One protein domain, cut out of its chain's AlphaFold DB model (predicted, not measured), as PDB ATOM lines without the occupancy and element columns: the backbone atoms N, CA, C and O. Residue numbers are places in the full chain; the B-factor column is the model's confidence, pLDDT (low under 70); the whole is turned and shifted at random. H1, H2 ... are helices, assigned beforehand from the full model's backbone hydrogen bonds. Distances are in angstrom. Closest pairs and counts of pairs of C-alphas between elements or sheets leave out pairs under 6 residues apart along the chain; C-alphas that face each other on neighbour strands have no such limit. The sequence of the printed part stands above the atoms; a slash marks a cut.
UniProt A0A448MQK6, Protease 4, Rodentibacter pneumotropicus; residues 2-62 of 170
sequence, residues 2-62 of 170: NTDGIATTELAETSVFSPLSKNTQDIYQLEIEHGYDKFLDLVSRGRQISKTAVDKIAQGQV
ATOM      1  N   ASN A   2     345.891 589.192 310.440       78.19
ATOM      2  CA  ASN A   2     344.928 588.096 310.550       78.19
ATOM      3  C   ASN A   2     344.526 587.688 309.133       78.19
ATOM      4  O   ASN A   2     344.358 588.554 308.274       78.19
ATOM      5  N   THR A   3     344.414 586.388 308.900       80.69
ATOM      6  CA  THR A   3     344.046 585.783 307.619       80.69
ATOM      7  C   THR A   3     342.856 584.872 307.881       80.69
ATOM      8  O   THR A   3     342.857 584.137 308.865       80.69
ATOM      9  N   ASP A   4     341.828 584.991 307.047       81.06
ATOM     10  CA  ASP A   4     340.588 584.221 307.120       81.06
ATOM     11  C   ASP A   4     340.285 583.688 305.717       81.06
ATOM     12  O   ASP A   4     340.516 584.374 304.716       81.06
ATOM     13  N   GLY A   5     339.820 582.450 305.638       83.31
ATOM     14  CA  GLY A   5     339.620 581.741 304.387       83.31
ATOM     15  C   GLY A   5     338.918 580.410 304.603       83.31
ATOM     16  O   GLY A   5     338.906 579.853 305.697       83.31
ATOM     17  N   ILE A   6     338.326 579.889 303.530       84.94
ATOM     18  CA  ILE A   6     337.723 578.558 303.523       84.94
ATOM     19  C   ILE A   6     338.681 577.576 302.854       84.94
ATOM     20  O   ILE A   6     339.105 577.780 301.717       84.94
ATOM     21  N   ALA A   7     339.006 576.496 303.552       82.62
ATOM     22  CA  ALA A   7     339.793 575.396 303.017       82.62
ATOM     23  C   ALA A   7     338.969 574.113 303.120       82.62
ATOM     24  O   ALA A   7     338.398 573.802 304.163       82.62
ATOM     25  N   THR A   8     338.879 573.366 302.022       89.19
ATOM     26  CA  THR A   8     338.169 572.076 301.993       89.19
ATOM     27  C   THR A   8     338.974 570.952 302.650       89.19
ATOM     28  O   THR A   8     338.422 569.902 302.962       89.19
ATOM     29  N   THR A   9     340.274 571.168 302.852       84.56
ATOM     30  CA  THR A   9     341.216 570.265 303.517       84.56
ATOM     31  C   THR A   9     342.337 571.084 304.154       84.56
ATOM     32  O   THR A   9     342.673 572.156 303.651       84.56
ATOM     33  N   GLU A  10     342.950 570.576 305.223       79.38
ATOM     34  CA  GLU A  10     344.071 571.236 305.912       79.38
ATOM     35  C   GLU A  10     345.285 571.472 304.998       79.38
ATOM     36  O   GLU A  10     346.042 572.412 305.207       79.38
ATOM     37  N   LEU A  11     345.449 570.658 303.949       81.62
ATOM     38  CA  LEU A  11     346.518 570.816 302.953       81.62
ATOM     39  C   LEU A  11     346.259 571.949 301.953       81.62
ATOM     40  O   LEU A  11     347.172 572.379 301.256       81.62
ATOM     41  N   ALA A  12     345.009 572.404 301.836       82.06
ATOM     42  CA  ALA A  12     344.629 573.468 300.913       82.06
ATOM     43  C   ALA A  12     344.858 574.862 301.516       82.06
ATOM     44  O   ALA A  12     344.840 575.857 300.788       82.06
ATOM     45  N   GLU A  13     345.102 574.949 302.827       78.56
ATOM     46  CA  GLU A  13     345.464 576.199 303.482       78.56
ATOM     47  C   GLU A  13     346.927 576.553 303.159       78.56
ATOM     48  O   GLU A  13     347.869 576.010 303.725       78.56
ATOM     49  N   THR A  14     347.117 577.458 302.197       70.56
ATOM     50  CA  THR A  14     348.430 577.814 301.614       70.56
ATOM     51  C   THR A  14     348.863 579.254 301.917       70.56
ATOM     52  O   THR A  14     349.753 579.804 301.267       70.56
ATOM     53  N   SER A  15     348.242 579.905 302.905       81.62
ATOM     54  CA  SER A  15     348.554 581.295 303.253       81.62
ATOM     55  C   SER A  15     349.898 581.408 303.976       81.62
ATOM     56  O   SER A  15     350.083 580.844 305.049       81.62
ATOM     57  N   VAL A  16     350.806 582.231 303.442       84.06
ATOM     58  CA  VAL A  16     352.097 582.580 304.079       84.06
ATOM     59  C   VAL A  16     351.900 583.343 305.399       84.06
ATOM     60  O   VAL A  16     352.803 583.419 306.228       84.06
ATOM     61  N   PHE A  17     350.711 583.919 305.604       85.56
ATOM     62  CA  PHE A  17     350.357 584.653 306.817       85.56
ATOM     63  C   PHE A  17     349.631 583.785 307.858       85.56
ATOM     64  O   PHE A  17     349.384 584.275 308.961       85.56
ATOM     65  N   SER A  18     349.279 582.536 307.525       82.56
ATOM     66  CA  SER A  18     348.693 581.562 308.456       82.56
ATOM     67  C   SER A  18     349.796 580.712 309.100       82.56
ATOM     68  O   SER A  18     350.812 580.435 308.459       82.56
ATOM     69  N   PRO A  19     349.623 580.258 310.355       85.06
ATOM     70  CA  PRO A  19     350.493 579.230 310.909       85.06
ATOM     71  C   PRO A  19     350.313 577.912 310.144       85.06
ATOM     72  O   PRO A  19     349.207 577.565 309.737       85.06
ATOM     73  N   LEU A  20     351.395 577.146 309.995       87.00
ATOM     74  CA  LEU A  20     351.325 575.806 309.415       87.00
ATOM     75  C   LEU A  20     350.546 574.866 310.339       87.00
ATOM     76  O   LEU A  20     350.864 574.768 311.528       87.00
ATOM     77  N   SER A  21     349.574 574.136 309.793       87.44
ATOM     78  CA  SER A  21     348.889 573.069 310.526       87.44
ATOM     79  C   SER A  21     349.873 571.954 310.895       87.44
ATOM     80  O   SER A  21     350.888 571.750 310.224       87.44
ATOM     81  N   LYS A  22     349.573 571.202 311.958       89.06
ATOM     82  CA  LYS A  22     350.439 570.103 312.405       89.06
ATOM     83  C   LYS A  22     350.636 569.044 311.309       89.06
ATOM     84  O   LYS A  22     351.762 568.634 311.066       89.06
ATOM     85  N   ASN A  23     349.569 568.679 310.599       88.12
ATOM     86  CA  ASN A  23     349.637 567.701 309.513       88.12
ATOM     87  C   ASN A  23     350.541 568.176 308.361       88.12
ATOM     88  O   ASN A  23     351.321 567.389 307.829       88.12
ATOM     89  N   THR A  24     350.485 569.461 307.999       89.12
ATOM     90  CA  THR A  24     351.369 570.028 306.969       89.12
ATOM     91  C   THR A  24     352.825 570.089 307.444       89.12
ATOM     92  O   THR A  24     353.727 569.788 306.665       89.12
ATOM     93  N   GLN A  25     353.073 570.416 308.721       90.88
ATOM     94  CA  GLN A  25     354.423 570.367 309.305       90.88
ATOM     95  C   GLN A  25     355.017 568.955 309.239       90.88
ATOM     96  O   GLN A  25     356.159 568.803 308.813       90.88
ATOM     97  N   ASP A  26     354.237 567.933 309.600       93.44
ATOM     98  CA  ASP A  26     354.680 566.536 309.566       93.44
ATOM     99  C   ASP A  26     355.010 566.085 308.129       93.44
ATOM    100  O   ASP A  26     356.005 565.397 307.905       93.44
ATOM    101  N   ILE A  27     354.233 566.524 307.129       93.31
ATOM    102  CA  ILE A  27     354.520 566.248 305.710       93.31
ATOM    103  C   ILE A  27     355.833 566.893 305.270       93.31
ATOM    104  O   ILE A  27     356.652 566.228 304.636       93.31
ATOM    105  N   TYR A  28     356.061 568.162 305.612       94.00
ATOM    106  CA  TYR A  28     357.324 568.822 305.286       94.00
ATOM    107  C   TYR A  28     358.510 568.173 305.990       94.00
ATOM    108  O   TYR A  28     359.560 568.003 305.377       94.00
ATOM    109  N   GLN A  29     358.343 567.761 307.246       96.88
ATOM    110  CA  GLN A  29     359.385 567.047 307.975       96.88
ATOM    111  C   GLN A  29     359.737 565.723 307.280       96.88
ATOM    112  O   GLN A  29     360.915 565.457 307.046       96.88
ATOM    113  N   LEU A  30     358.736 564.942 306.858       97.81
ATOM    114  CA  LEU A  30     358.942 563.712 306.085       97.81
ATOM    115  C   LEU A  30     359.642 563.971 304.743       97.81
ATOM    116  O   LEU A  30     360.510 563.198 304.338       97.81
ATOM    117  N   GLU A  31     359.287 565.052 304.045       97.56
ATOM    118  CA  GLU A  31     359.925 565.426 302.779       97.56
ATOM    119  C   GLU A  31     361.401 565.804 302.975       97.56
ATOM    120  O   GLU A  31     362.261 565.350 302.214       97.56
ATOM    121  N   ILE A  32     361.708 566.577 304.020       97.88
ATOM    122  CA  ILE A  32     363.076 566.964 304.386       97.88
ATOM    123  C   ILE A  32     363.901 565.728 304.756       97.88
ATOM    124  O   ILE A  32     365.010 565.562 304.245       97.88
ATOM    125  N   GLU A  33     363.366 564.844 305.599       97.88
ATOM    126  CA  GLU A  33     364.035 563.603 306.006       97.88
ATOM    127  C   GLU A  33     364.314 562.698 304.807       97.88
ATOM    128  O   GLU A  33     365.432 562.212 304.643       97.88
ATOM    129  N   HIS A  34     363.335 562.532 303.915       98.31
ATOM    130  CA  HIS A  34     363.509 561.760 302.690       98.31
ATOM    131  C   HIS A  34     364.553 562.388 301.751       98.31
ATOM    132  O   HIS A  34     365.380 561.681 301.167       98.31
ATOM    133  N   GLY A  35     364.559 563.717 301.614       98.31
ATOM    134  CA  GLY A  35     365.570 564.440 300.842       98.31
ATOM    135  C   GLY A  35     366.980 564.256 301.407       98.31
ATOM    136  O   GLY A  35     367.920 563.985 300.653       98.31
ATOM    137  N   TYR A  36     367.118 564.343 302.731       98.19
ATOM    138  CA  TYR A  36     368.383 564.126 303.428       98.19
ATOM    139  C   TYR A  36     368.880 562.685 303.276       98.19
ATOM    140  O   TYR A  36     370.032 562.457 302.909       98.19
ATOM    141  N   ASP A  37     367.997 561.707 303.461       98.25
ATOM    142  CA  ASP A  37     368.322 560.290 303.321       98.25
ATOM    143  C   ASP A  37     368.823 559.953 301.903       98.25
ATOM    144  O   ASP A  37     369.848 559.281 301.730       98.25
ATOM    145  N   LYS A  38     368.174 560.527 300.880       98.38
ATOM    146  CA  LYS A  38     368.590 560.413 299.476       98.38
ATOM    147  C   LYS A  38     369.955 561.056 299.218       98.38
ATOM    148  O   LYS A  38     370.751 560.512 298.449       98.38
ATOM    149  N   PHE A  39     370.234 562.205 299.834       97.88
ATOM    150  CA  PHE A  39     371.544 562.850 299.754       97.88
ATOM    151  C   PHE A  39     372.641 561.949 300.337       97.88
ATOM    152  O   PHE A  39     373.650 561.703 299.669       97.88
ATOM    153  N   LEU A  40     372.419 561.390 301.531       97.94
ATOM    154  CA  LEU A  40     373.363 560.470 302.165       97.94
ATOM    155  C   LEU A  40     373.634 559.234 301.295       97.94
ATOM    156  O   LEU A  40     374.788 558.831 301.156       97.94
ATOM    157  N   ASP A  41     372.604 558.663 300.665       98.31
ATOM    158  CA  ASP A  41     372.754 557.514 299.763       98.31
ATOM    159  C   ASP A  41     373.531 557.839 298.486       98.31
ATOM    160  O   ASP A  41     374.283 557.001 297.977       98.31
ATOM    161  N   LEU A  42     373.348 559.036 297.927       98.12
ATOM    162  CA  LEU A  42     374.106 559.484 296.759       98.12
ATOM    163  C   LEU A  42     375.592 559.611 297.093       98.12
ATOM    164  O   LEU A  42     376.428 559.052 296.380       98.12
ATOM    165  N   VAL A  43     375.915 560.288 298.194       97.56
ATOM    166  CA  VAL A  43     377.304 560.487 298.628       97.56
ATOM    167  C   VAL A  43     377.938 559.158 299.034       97.56
ATOM    168  O   VAL A  43     379.056 558.861 298.617       97.56
ATOM    169  N   SER A  44     377.215 558.320 299.784       97.81
ATOM    170  CA  SER A  44     377.682 556.999 300.212       97.81
ATOM    171  C   SER A  44     378.089 556.132 299.021       97.81
ATOM    172  O   SER A  44     379.205 555.610 298.997       97.81
ATOM    173  N   ARG A  45     377.233 556.034 297.996       97.81
ATOM    174  CA  ARG A  45     377.537 555.271 296.775       97.81
ATOM    175  C   ARG A  45     378.654 555.903 295.953       97.81
ATOM    176  O   ARG A  45     379.528 555.182 295.489       97.81
ATOM    177  N   GLY A  46     378.638 557.226 295.782       97.31
ATOM    178  CA  GLY A  46     379.638 557.934 294.980       97.31
ATOM    179  C   GLY A  46     381.045 557.880 295.579       97.31
ATOM    180  O   GLY A  46     382.018 557.768 294.842       97.31
ATOM    181  N   ARG A  47     381.159 557.926 296.912       97.00
ATOM    182  CA  ARG A  47     382.446 557.932 297.630       97.00
ATOM    183  C   ARG A  47     382.842 556.568 298.195       97.00
ATOM    184  O   ARG A  47     383.943 556.428 298.717       97.00
ATOM    185  N   GLN A  48     381.954 555.577 298.101       96.62
ATOM    186  CA  GLN A  48     382.111 554.245 298.698       96.62
ATOM    187  C   GLN A  48     382.375 554.296 300.216       96.62
ATOM    188  O   GLN A  48     383.162 553.528 300.763       96.62
ATOM    189  N   ILE A  49     381.698 555.215 300.908       95.56
ATOM    190  CA  ILE A  49     381.753 555.381 302.368       95.56
ATOM    191  C   ILE A  49     380.399 554.962 302.939       95.56
ATOM    192  O   ILE A  49     379.370 555.227 302.324       95.56
ATOM    193  N   SER A  50     380.348 554.328 304.112       97.19
ATOM    194  CA  SER A  50     379.069 553.934 304.723       97.19
ATOM    195  C   SER A  50     378.161 555.143 304.978       97.19
ATOM    196  O   SER A  50     378.640 556.155 305.490       97.19
ATOM    197  N   LYS A  51     376.852 555.004 304.731       97.38
ATOM    198  CA  LYS A  51     375.840 556.050 304.977       97.38
ATOM    199  C   LYS A  51     375.945 556.678 306.373       97.38
ATOM    200  O   LYS A  51     375.909 557.892 306.502       97.38
ATOM    201  N   THR A  52     376.190 555.867 307.404       97.19
ATOM    202  CA  THR A  52     376.371 556.320 308.799       97.19
ATOM    203  C   THR A  52     377.633 557.153 309.026       97.19
ATOM    204  O   THR A  52     377.672 557.987 309.924       97.19
ATOM    205  N   ALA A  53     378.689 556.931 308.246       96.00
ATOM    206  CA  ALA A  53     379.893 557.754 308.305       96.00
ATOM    207  C   ALA A  53     379.707 559.062 307.530       96.00
ATOM    208  O   ALA A  53     380.189 560.090 307.994       96.00
ATOM    209  N   VAL A  54     378.967 559.036 306.413       96.62
ATOM    210  CA  VAL A  54     378.555 560.254 305.698       96.62
ATOM    211  C   VAL A  54     377.676 561.122 306.599       96.62
ATOM    212  O   VAL A  54     377.950 562.305 306.741       96.62
ATOM    213  N   ASP A  55     376.688 560.538 307.275       97.19
ATOM    214  CA  ASP A  55     375.790 561.242 308.199       97.19
ATOM    215  C   ASP A  55     376.555 562.030 309.276       97.19
ATOM    216  O   ASP A  55     376.291 563.211 309.495       97.19
ATOM    217  N   LYS A  56     377.610 561.433 309.852       96.06
ATOM    218  CA  LYS A  56     378.488 562.094 310.838       96.06
ATOM    219  C   LYS A  56     379.213 563.334 310.307       96.06
ATOM    220  O   LYS A  56     379.622 564.164 311.113       96.06
ATOM    221  N   ILE A  57     379.405 563.449 308.991       95.38
ATOM    222  CA  ILE A  57     380.104 564.572 308.340       95.38
ATOM    223  C   ILE A  57     379.175 565.464 307.492       95.38
ATOM    224  O   ILE A  57     379.631 566.480 306.968       95.38
ATOM    225  N   ALA A  58     377.890 565.113 307.351       87.94
ATOM    226  CA  ALA A  58     376.930 565.711 306.412       87.94
ATOM    227  C   ALA A  58     375.853 566.606 307.060       87.94
ATOM    228  O   ALA A  58     374.885 566.982 306.406       87.94
ATOM    229  N   GLN A  59     375.994 566.982 308.329       93.00
ATOM    230  CA  GLN A  59     375.002 567.719 309.137       93.00
ATOM    231  C   GLN A  59     374.869 569.220 308.771       93.00
ATOM    232  O   GLN A  59     374.871 570.088 309.640       93.00
ATOM    233  N   GLY A  60     374.840 569.561 307.479       93.62
ATOM    234  CA  GLY A  60     374.852 570.952 307.001       93.62
ATOM    235  C   GLY A  60     376.197 571.669 307.176       93.62
ATOM    236  O   GLY A  60     376.280 572.883 307.001       93.62
ATOM    237  N   GLN A  61     377.258 570.934 307.522       93.06
ATOM    238  CA  GLN A  61     378.597 571.481 307.703       93.06
ATOM    239  C   GLN A  61     379.248 571.828 306.358       93.06
ATOM    240  O   GLN A  61     379.227 571.041 305.412       93.06
ATOM    241  N   VAL A  62     379.882 573.000 306.302       96.00
ATOM    242  CA  VAL A  62     380.714 573.416 305.168       96.00
ATOM    243  C   VAL A  62     382.156 572.984 305.417       96.00
ATOM    244  O   VAL A  62     382.696 573.191 306.505       96.00
TER     245      VAL A  62
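This is residues 2 to 62 of the 170 residues of the protein "Protease 4" of Rodentibacter pneumotropicus (UniProt A0A448MQK6). What does the printed part look like? After a looped stretch with no named element, residues 2 to 21, one long helix, H1, makes the long axis, and beyond it a tight turn leads into the short H2, which folds back and packs crosswise on the last part of H1. The middle of H1, residues 28 to 35, stands free. What is it made of, and how large is it? The printed part has 61 residues with two named helices, H1 then H2, and no named strand; its class is all helix. It is extended, a rod spanning 51 by 22 by 15 A, with a radius of gyration of the C-alphas of 17.4 A.

Where does H1 run? H1 holds residues 22 to 47, from C-alpha 22 at (350.439, 570.103, 312.405) to C-alpha 47 at (382.446, 557.932, 297.630), 37.3 A. Where is H2? H2 holds residues 51 to 57 and ends with C-alpha 57 at (380.104, 564.572, 308.340), 10.1 A from its first C-alpha.

How does H2 stand to H1? They touch, H1 with residues 40 to 44 alone, and the closest C-alphas are those of Ser 44 and Lys 51, 5.2 A apart. Their lines stand about perpendicular, at 82 degrees. What do the backbones show? In H1 every O i to N i+4 pair is within hydrogen-bond range; in H2, 2 of 3 are.

How far does it reach? The two C-alphas farthest apart are those of Asp 4 and Gln 48, at 51.9 A. Is it continuous and confident? The printed part has no cut, and the link from H1 to H2 is tight, with 3 residues. The mean pLDDT of the printed part is 91.4, and no printed residue is under 70.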